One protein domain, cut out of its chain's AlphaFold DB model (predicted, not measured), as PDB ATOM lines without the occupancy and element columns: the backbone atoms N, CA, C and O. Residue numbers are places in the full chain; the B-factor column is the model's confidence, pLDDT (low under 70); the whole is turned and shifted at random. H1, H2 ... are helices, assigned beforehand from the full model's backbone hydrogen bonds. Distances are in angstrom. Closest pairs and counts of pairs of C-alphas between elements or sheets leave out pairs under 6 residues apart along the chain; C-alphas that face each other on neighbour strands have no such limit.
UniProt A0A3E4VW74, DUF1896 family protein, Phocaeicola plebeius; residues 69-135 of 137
ATOM      1  N   TYR A  69     237.328 280.558 261.848       97.88
ATOM      2  CA  TYR A  69     238.257 280.216 262.923       97.88
ATOM      3  C   TYR A  69     237.510 280.023 264.246       97.88
ATOM      4  O   TYR A  69     237.676 278.981 264.875       97.88
ATOM      5  N   GLN A  70     236.621 280.959 264.595       97.56
ATOM      6  CA  GLN A  70     235.793 280.870 265.797       97.56
ATOM      7  C   GLN A  70     234.898 279.630 265.765       97.56
ATOM      8  O   GLN A  70     234.847 278.887 266.733       97.56
ATOM      9  N   LEU A  71     234.276 279.330 264.619       97.94
ATOM     10  CA  LEU A  71     233.483 278.109 264.460       97.94
ATOM     11  C   LEU A  71     234.296 276.838 264.775       97.94
ATOM     12  O   LEU A  71     233.782 275.899 265.379       97.94
ATOM     13  N   VAL A  72     235.560 276.781 264.348       97.69
ATOM     14  CA  VAL A  72     236.447 275.643 264.640       97.69
ATOM     15  C   VAL A  72     236.816 275.594 266.121       97.69
ATOM     16  O   VAL A  72     236.837 274.504 266.693       97.69
ATOM     17  N   GLU A  73     237.103 276.743 266.731       96.31
ATOM     18  CA  GLU A  73     237.353 276.859 268.168       96.31
ATOM     19  C   GLU A  73     236.156 276.348 268.978       96.31
ATOM     20  O   GLU A  73     236.319 275.398 269.744       96.31
ATOM     21  N   ASP A  74     234.955 276.865 268.717       96.06
ATOM     22  CA  ASP A  74     233.715 276.493 269.406       96.06
ATOM     23  C   ASP A  74     233.458 274.978 269.323       96.06
ATOM     24  O   ASP A  74     233.236 274.310 270.335       96.06
ATOM     25  N   ILE A  75     233.582 274.396 268.123       96.62
ATOM     26  CA  ILE A  75     233.424 272.950 267.907       96.62
ATOM     27  C   ILE A  75     234.435 272.146 268.744       96.62
ATOM     28  O   ILE A  75     234.093 271.106 269.311       96.62
ATOM     29  N   ILE A  76     235.691 272.593 268.824       94.75
ATOM     30  CA  ILE A  76     236.737 271.910 269.600       94.75
ATOM     31  C   ILE A  76     236.483 272.043 271.105       94.75
ATOM     32  O   ILE A  76     236.712 271.083 271.851       94.75
ATOM     33  N   GLU A  77     236.006 273.199 271.566       92.88
ATOM     34  CA  GLU A  77     235.631 273.410 272.963       92.88
ATOM     35  C   GLU A  77     234.491 272.479 273.389       92.88
ATOM     36  O   GLU A  77     234.588 271.814 274.426       92.88
ATOM     37  N   GLU A  78     233.464 272.339 272.550       94.38
ATOM     38  CA  GLU A  78     232.315 271.456 272.781       94.38
ATOM     39  C   GLU A  78     232.704 269.971 272.880       94.38
ATOM     40  O   GLU A  78     232.069 269.196 273.607       94.38
ATOM     41  N   MET A  79     233.787 269.553 272.215       89.69
ATOM     42  CA  MET A  79     234.284 268.172 272.272       89.69
ATOM     43  C   MET A  79     234.948 267.800 273.608       89.69
ATOM     44  O   MET A  79     235.214 266.619 273.833       89.69
ATOM     45  N   ASN A  80     235.188 268.757 274.516       83.38
ATOM     46  CA  ASN A  80     235.764 268.519 275.851       83.38
ATOM     47  C   ASN A  80     237.099 267.737 275.839       83.38
ATOM     48  O   ASN A  80     237.367 266.911 276.715       83.38
ATOM     49  N   LEU A  81     237.947 267.996 274.843       79.00
ATOM     50  CA  LEU A  81     239.210 267.280 274.643       79.00
ATOM     51  C   LEU A  81     240.312 267.784 275.588       79.00
ATOM     52  O   LEU A  81     240.453 268.989 275.831       79.00
ATOM     53  N   SER A  82     241.131 266.859 276.097       74.38
ATOM     54  CA  SER A  82     242.265 267.153 276.983       74.38
ATOM     55  C   SER A  82     243.553 267.368 276.180       74.38
ATOM     56  O   SER A  82     244.476 266.556 276.222       74.38
ATOM     57  N   PHE A  83     243.643 268.481 275.454       74.56
ATOM     58  CA  PHE A  83     244.886 268.863 274.781       74.56
ATOM     59  C   PHE A  83     245.787 269.706 275.679       74.56
ATOM     60  O   PHE A  83     245.325 270.595 276.388       74.56
ATOM     61  N   SER A  84     247.096 269.449 275.606       74.88
ATOM     62  CA  SER A  84     248.112 270.285 276.257       74.88
ATOM     63  C   SER A  84     248.337 271.619 275.538       74.88
ATOM     64  O   SER A  84     248.822 272.557 276.161       74.88
ATOM     65  N   ASP A  85     247.967 271.708 274.255       86.44
ATOM     66  CA  ASP A  85     248.149 272.884 273.399       86.44
ATOM     67  C   ASP A  85     246.938 273.031 272.455       86.44
ATOM     68  O   ASP A  85     246.946 272.553 271.315       86.44
ATOM     69  N   LYS A  86     245.844 273.599 272.984       88.25
ATOM     70  CA  LYS A  86     244.564 273.747 272.266       88.25
ATOM     71  C   LYS A  86     244.684 274.697 271.078       88.25
ATOM     72  O   LYS A  86     244.271 274.321 269.987       88.25
ATOM     73  N   ASP A  87     245.317 275.852 271.251       90.19
ATOM     74  CA  ASP A  87     245.451 276.883 270.211       90.19
ATOM     75  C   ASP A  87     246.151 276.335 268.963       90.19
ATOM     76  O   ASP A  87     245.725 276.554 267.825       90.19
ATOM     77  N   LYS A  88     247.204 275.534 269.161       91.81
ATOM     78  CA  LYS A  88     247.893 274.867 268.056       91.81
ATOM     79  C   LYS A  88     246.993 273.869 267.333       91.81
ATOM     80  O   LYS A  88     247.061 273.775 266.106       91.81
ATOM     81  N   PHE A  89     246.174 273.121 268.070       93.06
ATOM     82  CA  PHE A  89     245.225 272.180 267.482       93.06
ATOM     83  C   PHE A  89     244.111 272.905 266.714       93.06
ATOM     84  O   PHE A  89     243.825 272.518 265.583       93.06
ATOM     85  N   ILE A  90     243.561 273.995 267.261       95.31
ATOM     86  CA  ILE A  90     242.566 274.849 266.592       95.31
ATOM     87  C   ILE A  90     243.135 275.372 265.273       95.31
ATOM     88  O   ILE A  90     242.541 275.147 264.220       95.31
ATOM     89  N   MET A  91     244.330 275.970 265.289       95.06
ATOM     90  CA  MET A  91     244.976 276.464 264.068       95.06
ATOM     91  C   MET A  91     245.243 275.351 263.054       95.06
ATOM     92  O   MET A  91     245.074 275.550 261.851       95.06
ATOM     93  N   GLN A  92     245.644 274.165 263.514       95.38
ATOM     94  CA  GLN A  92     245.834 273.023 262.628       95.38
ATOM     95  C   GLN A  92     244.516 272.595 261.970       95.38
ATOM     96  O   GLN A  92     244.488 272.392 260.755       95.38
ATOM     97  N   MET A  93     243.437 272.466 262.744       96.44
ATOM     98  CA  MET A  93     242.124 272.084 262.220       96.44
ATOM     99  C   MET A  93     241.586 273.149 261.272       96.44
ATOM    100  O   MET A  93     241.174 272.806 260.169       96.44
ATOM    101  N   PHE A  94     241.690 274.427 261.637       97.38
ATOM    102  CA  PHE A  94     241.304 275.559 260.798       97.38
ATOM    103  C   PHE A  94     241.956 275.506 259.408       97.38
ATOM    104  O   PHE A  94     241.285 275.740 258.403       97.38
ATOM    105  N   LEU A  95     243.241 275.147 259.326       96.19
ATOM    106  CA  LEU A  95     243.936 274.981 258.045       96.19
ATOM    107  C   LEU A  95     243.459 273.746 257.264       96.19
ATOM    108  O   LEU A  95     243.344 273.808 256.041       96.19
ATOM    109  N   LEU A  96     243.176 272.631 257.941       96.81
ATOM    110  CA  LEU A  96     242.728 271.395 257.286       96.81
ATOM    111  C   LEU A  96     241.297 271.482 256.744       96.81
ATOM    112  O   LEU A  96     240.994 270.827 255.748       96.81
ATOM    113  N   ILE A  97     240.433 272.294 257.357       96.69
ATOM    114  CA  ILE A  97     239.029 272.422 256.945       96.69
ATOM    115  C   ILE A  97     238.804 273.450 255.829       96.69
ATOM    116  O   ILE A  97     237.686 273.546 255.328       96.69
ATOM    117  N   GLN A  98     239.833 274.185 255.384       96.00
ATOM    118  CA  GLN A  98     239.695 275.179 254.305       96.00
ATOM    119  C   GLN A  98     239.010 274.612 253.043       96.00
ATOM    120  O   GLN A  98     238.047 275.222 252.579       96.00
ATOM    121  N   PRO A  99     239.363 273.410 252.533       96.94
ATOM    122  CA  PRO A  99     238.698 272.844 251.353       96.94
ATOM    123  C   PRO A  99     237.225 272.468 251.583       96.94
ATOM    124  O   PRO A  99     236.469 272.289 250.630       96.94
ATOM    125  N   ILE A 100     236.809 272.286 252.842       97.25
ATOM    126  CA  ILE A 100     235.397 272.101 253.196       97.25
ATOM    127  C   ILE A 100     234.684 273.450 253.095       97.25
ATOM    128  O   ILE A 100     233.663 273.545 252.419       97.25
ATOM    129  N   ALA A 101     235.257 274.489 253.703       95.62
ATOM    130  CA  ALA A 101     234.696 275.835 253.713       95.62
ATOM    131  C   ALA A 101     234.549 276.442 252.305       95.62
ATOM    132  O   ALA A 101     233.558 277.115 252.040       95.62
ATOM    133  N   GLU A 102     235.457 276.133 251.372       96.25
ATOM    134  CA  GLU A 102     235.391 276.575 249.965       96.25
ATOM    135  C   GLU A 102     234.118 276.133 249.217       96.25
ATOM    136  O   GLU A 102     233.768 276.709 248.186       96.25
ATOM    137  N   LYS A 103     233.402 275.117 249.719       97.31
ATOM    138  CA  LYS A 103     232.123 274.662 249.145       97.31
ATOM    139  C   LYS A 103     230.959 275.600 249.471       97.31
ATOM    140  O   LYS A 103     229.896 275.469 248.868       97.31
ATOM    141  N   TYR A 104     231.151 276.504 250.428       97.19
ATOM    142  CA  TYR A 104     230.133 277.387 250.971       97.19
ATOM    143  C   TYR A 104     230.411 278.828 250.569       97.19
ATOM    144  O   TYR A 104     231.558 279.267 250.466       97.19
ATOM    145  N   LYS A 105     229.344 279.600 250.374       95.69
ATOM    146  CA  LYS A 105     229.464 281.045 250.193       95.69
ATOM    147  C   LYS A 105     229.383 281.720 251.559       95.69
ATOM    148  O   LYS A 105     228.302 282.105 251.994       95.69
ATOM    149  N   LEU A 106     230.529 281.827 252.220       96.19
ATOM    150  CA  LEU A 106     230.638 282.489 253.516       96.19
ATOM    151  C   LEU A 106     230.473 284.005 253.352       96.19
ATOM    152  O   LEU A 106     231.116 284.620 252.499       96.19
ATOM    153  N   ASP A 107     229.594 284.591 254.157       95.62
ATOM    154  CA  ASP A 107     229.365 286.027 254.270       95.62
ATOM    155  C   ASP A 107     228.923 286.384 255.697       95.62
ATOM    156  O   ASP A 107     228.763 285.514 256.553       95.62
ATOM    157  N   ASP A 108     228.704 287.671 255.953       96.38
ATOM    158  CA  ASP A 108     228.356 288.188 257.280       96.38
ATOM    159  C   ASP A 108     227.044 287.651 257.864       96.38
ATOM    160  O   ASP A 108     226.807 287.744 259.066       96.38
ATOM    161  N   ASN A 109     226.163 287.103 257.026       96.00
ATOM    162  CA  ASN A 109     224.890 286.536 257.452       96.00
ATOM    163  C   ASN A 109     224.895 285.008 257.412       96.00
ATOM    164  O   ASN A 109     223.838 284.405 257.627       96.00
ATOM    165  N   PHE A 110     226.044 284.379 257.158       97.56
ATOM    166  CA  PHE A 110     226.140 282.943 256.922       97.56
ATOM    167  C   PHE A 110     225.534 282.114 258.062       97.56
ATOM    168  O   PHE A 110     224.790 281.171 257.790       97.56
ATOM    169  N   GLU A 111     225.735 282.519 259.320       95.44
ATOM    170  CA  GLU A 111     225.174 281.859 260.515       95.44
ATOM    171  C   GLU A 111     223.643 281.788 260.530       95.44
ATOM    172  O   GLU A 111     223.051 280.934 261.183       95.44
ATOM    173  N   ARG A 112     222.971 282.681 259.796       95.50
ATOM    174  CA  ARG A 112     221.505 282.734 259.698       95.50
ATOM    175  C   ARG A 112     220.961 281.896 258.543       95.50
ATOM    176  O   ARG A 112     219.751 281.884 258.307       95.50
ATOM    177  N   THR A 113     221.831 281.242 257.779       96.69
ATOM    178  CA  THR A 113     221.450 280.425 256.626       96.69
ATOM    179  C   THR A 113     221.229 278.969 257.024       96.69
ATOM    180  O   THR A 113     221.745 278.484 258.024       96.69
ATOM    181  N   SER A 114     220.510 278.219 256.187       94.31
ATOM    182  CA  SER A 114     220.376 276.765 256.357       94.31
ATOM    183  C   SER A 114     221.644 275.982 255.989       94.31
ATOM    184  O   SER A 114     221.670 274.755 256.110       94.31
ATOM    185  N   GLU A 115     222.681 276.658 255.486       97.38
ATOM    186  CA  GLU A 115     223.969 276.042 255.172       97.38
ATOM    187  C   GLU A 115     224.920 276.031 256.367       97.38
ATOM    188  O   GLU A 115     225.789 275.161 256.410       97.38
ATOM    189  N   TYR A 116     224.702 276.903 257.358       97.94
ATOM    190  CA  TYR A 116     225.483 276.931 258.592       97.94
ATOM    191  C   TYR A 116     225.494 275.569 259.293       97.94
ATOM    192  O   TYR A 116     226.561 274.990 259.486       97.94
ATOM    193  N   ASP A 117     224.317 274.987 259.554       97.69
ATOM    194  CA  ASP A 117     224.202 273.678 260.216       97.69
ATOM    195  C   ASP A 117     224.921 272.563 259.441       97.69
ATOM    196  O   ASP A 117     225.463 271.619 260.024       97.69
ATOM    197  N   LYS A 118     224.946 272.667 258.105       98.00
ATOM    198  CA  LYS A 118     225.656 271.710 257.247       98.00
ATOM    199  C   LYS A 118     227.163 271.862 257.405       98.00
ATOM    200  O   LYS A 118     227.831 270.849 257.589       98.00
ATOM    201  N   LEU A 119     227.678 273.094 257.344       98.44
ATOM    202  CA  LEU A 119     229.104 273.371 257.527       98.44
ATOM    203  C   LEU A 119     229.563 272.942 258.923       98.44
ATOM    204  O   LEU A 119     230.537 272.200 259.039       98.44
ATOM    205  N   TYR A 120     228.825 273.338 259.963       98.25
ATOM    206  CA  TYR A 120     229.085 272.948 261.349       98.25
ATOM    207  C   TYR A 120     229.163 271.420 261.479       98.25
ATOM    208  O   TYR A 120     230.106 270.887 262.066       98.25
ATOM    209  N   THR A 121     228.214 270.694 260.874       97.81
ATOM    210  CA  THR A 121     228.197 269.225 260.905       97.81
ATOM    211  C   THR A 121     229.391 268.624 260.163       97.81
ATOM    212  O   THR A 121     230.019 267.699 260.679       97.81
ATOM    213  N   GLU A 122     229.722 269.120 258.969       98.19
ATOM    214  CA  GLU A 122     230.834 268.596 258.165       98.19
ATOM    215  C   GLU A 122     232.187 268.831 258.859       98.19
ATOM    216  O   GLU A 122     232.992 267.902 258.952       98.19
ATOM    217  N   ILE A 123     232.406 270.021 259.431       98.25
ATOM    218  CA  ILE A 123     233.599 270.341 260.231       98.25
ATOM    219  C   ILE A 123     233.659 269.457 261.480       98.25
ATOM    220  O   ILE A 123     234.675 268.803 261.718       98.25
ATOM    221  N   SER A 124     232.564 269.367 262.241       97.50
ATOM    222  CA  SER A 124     232.473 268.514 263.432       97.50
ATOM    223  C   SER A 124     232.815 267.056 263.124       97.50
ATOM    224  O   SER A 124     233.542 266.401 263.876       97.50
ATOM    225  N   GLN A 125     232.311 266.521 262.011       97.25
ATOM    226  CA  GLN A 125     232.614 265.160 261.567       97.25
ATOM    227  C   GLN A 125     234.078 265.010 261.151       97.25
ATOM    228  O   GLN A 125     234.709 264.019 261.525       97.25
ATOM    229  N   HIS A 126     234.627 265.985 260.426       97.38
ATOM    230  CA  HIS A 126     236.019 265.973 259.988       97.38
ATOM    231  C   HIS A 126     236.993 265.975 261.172       97.38
ATOM    232  O   HIS A 126     237.883 265.128 261.231       97.38
ATOM    233  N   ILE A 127     236.786 266.862 262.149       95.44
ATOM    234  CA  ILE A 127     237.626 266.957 263.352       95.44
ATOM    235  C   ILE A 127     237.531 265.665 264.177       95.44
ATOM    236  O   ILE A 127     238.554 265.099 264.559       95.44
ATOM    237  N   ASN A 128     236.322 265.129 264.382       94.06
ATOM    238  CA  ASN A 128     236.136 263.845 265.067       94.06
ATOM    239  C   ASN A 128     236.852 262.686 264.362       94.06
ATOM    240  O   ASN A 128     237.382 261.791 265.023       94.06
ATOM    241  N   GLN A 129     236.831 262.660 263.028       94.75
ATOM    242  CA  GLN A 129     237.524 261.632 262.259       94.75
ATOM    243  C   GLN A 129     239.040 261.780 262.393       94.75
ATOM    244  O   GLN A 129     239.713 260.797 262.684       94.75
ATOM    245  N   TYR A 130     239.556 263.007 262.285       94.31
ATOM    246  CA  TYR A 130     240.970 263.304 262.498       94.31
ATOM    247  C   TYR A 130     241.438 262.807 263.874       94.31
ATOM    248  O   TYR A 130     242.414 262.075 263.982       94.31
ATOM    249  N   ILE A 131     240.700 263.119 264.937       90.94
ATOM    250  CA  ILE A 131     241.029 262.671 266.296       90.94
ATOM    251  C   ILE A 131     241.135 261.140 266.392       90.94
ATOM    252  O   ILE A 131     242.076 260.626 266.999       90.94
ATOM    253  N   LYS A 132     240.199 260.412 265.770       90.75
ATOM    254  CA  LYS A 132     240.199 258.941 265.750       90.75
ATOM    255  C   LYS A 132     241.388 258.371 264.988       90.75
ATOM    256  O   LYS A 132     241.994 257.417 265.464       90.75
ATOM    257  N   ASP A 133     241.717 258.947 263.836       92.38
ATOM    258  CA  ASP A 133     242.785 258.447 262.962       92.38
ATOM    259  C   ASP A 133     244.179 258.608 263.583       92.38
ATOM    260  O   ASP A 133     245.082 257.827 263.283       92.38
ATOM    261  N   TYR A 134     244.351 259.598 264.461       87.06
ATOM    262  CA  TYR A 134     245.620 259.898 265.130       87.06
ATOM    263  C   TYR A 134     245.648 259.506 266.617       87.06
ATOM    264  O   TYR A 134     246.587 259.884 267.315       87.06
ATOM    265  N   GLU A 135     244.641 258.764 267.097       76.69
ATOM    266  CA  GLU A 135     244.516 258.307 268.494       76.69
ATOM    267  C   GLU A 135     244.702 259.441 269.527       76.69
ATOM    268  O   GLU A 135     245.270 259.249 270.602       76.69
TER     269      GLU A 135
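Overview. This is residues 69 to 135 of the 137 residues of the protein "DUF1896 family protein" of Phocaeicola plebeius (UniProt A0A3E4VW74). One long helix, H4, runs much of the length of a small body built of helices, and two shorter helices, H1 and H2, sit together on one side of it, with the three centres making a triangle. H1 crosses H4 at a wide angle and packs on its residues 120 to 124, H2 packs on H1, and the very short H3 follows H2 and packs on H4 residues 119 to 123, while residues 102 to 115 make a loop at the end where H4 begins. The printed part has 67 residues with four named helices, in the order H1, H2, H3, H4, and no named strand; the class is all helix, with 43 residues in the helices. The whole is compact, with a radius of gyration of the C-alphas of 12.1 A, and elongated, with spans of 34 by 19 by 17 A.

Arrangement. H4, residues 116 to 133, touches H1, residues 69 to 78, with its residues 120 to 124 alone. Their closest C-alphas, those of Ile 75 and Ser 124, are 6.4 A apart, and the two helices run the same way at a steep tilt of 62 degrees. H1 also touches H2, residues 86 to 96, with Glu 73 and Ile 90 as the closest C-alphas at 5.8 A; these two run opposite ways at a steep tilt of 57 degrees. H2 and H4 are close but not clearly touching: their closest C-alphas, those of Met 93 and Ile 127, are 6.9 A apart. Their lines are about perpendicular at 70.2 degrees, only just beyond steep. H3, residues 98 to 101, touches H4 residues 119 to 123 alone, and the closest C-alphas, those of Ala 101 and Leu 119, are 7.2 A apart. H2 and H3 meet only through their link, and H1 and H3 are apart. In H1, H2 and H4 every O i to N i+4 pair is within hydrogen-bond range; H3 is too short for such a pair, and its one O i to N i+3 pair is within range.

Along the chain. H4 is 25.7 A long from C-alpha 116 at (225.483, 276.931, 258.592) to C-alpha 133 at (242.785, 258.447, 262.962). H1 begins at C-alpha 69, at (238.257, 280.216, 262.923), and is 14.5 A long; H2 is 15.3 A long and H3 5.1 A.

Size, cuts and confidence. The two C-alphas farthest apart, those of Asn 109 and Glu 135, are 36.1 A apart. The link from H3 to H4, 14 residues, is long; that from H1 to H2 is short and that from H2 to H3 tight. The printed part has no cut, and no printed residue has a pLDDT under 70; the mean of the printed part is 93.8.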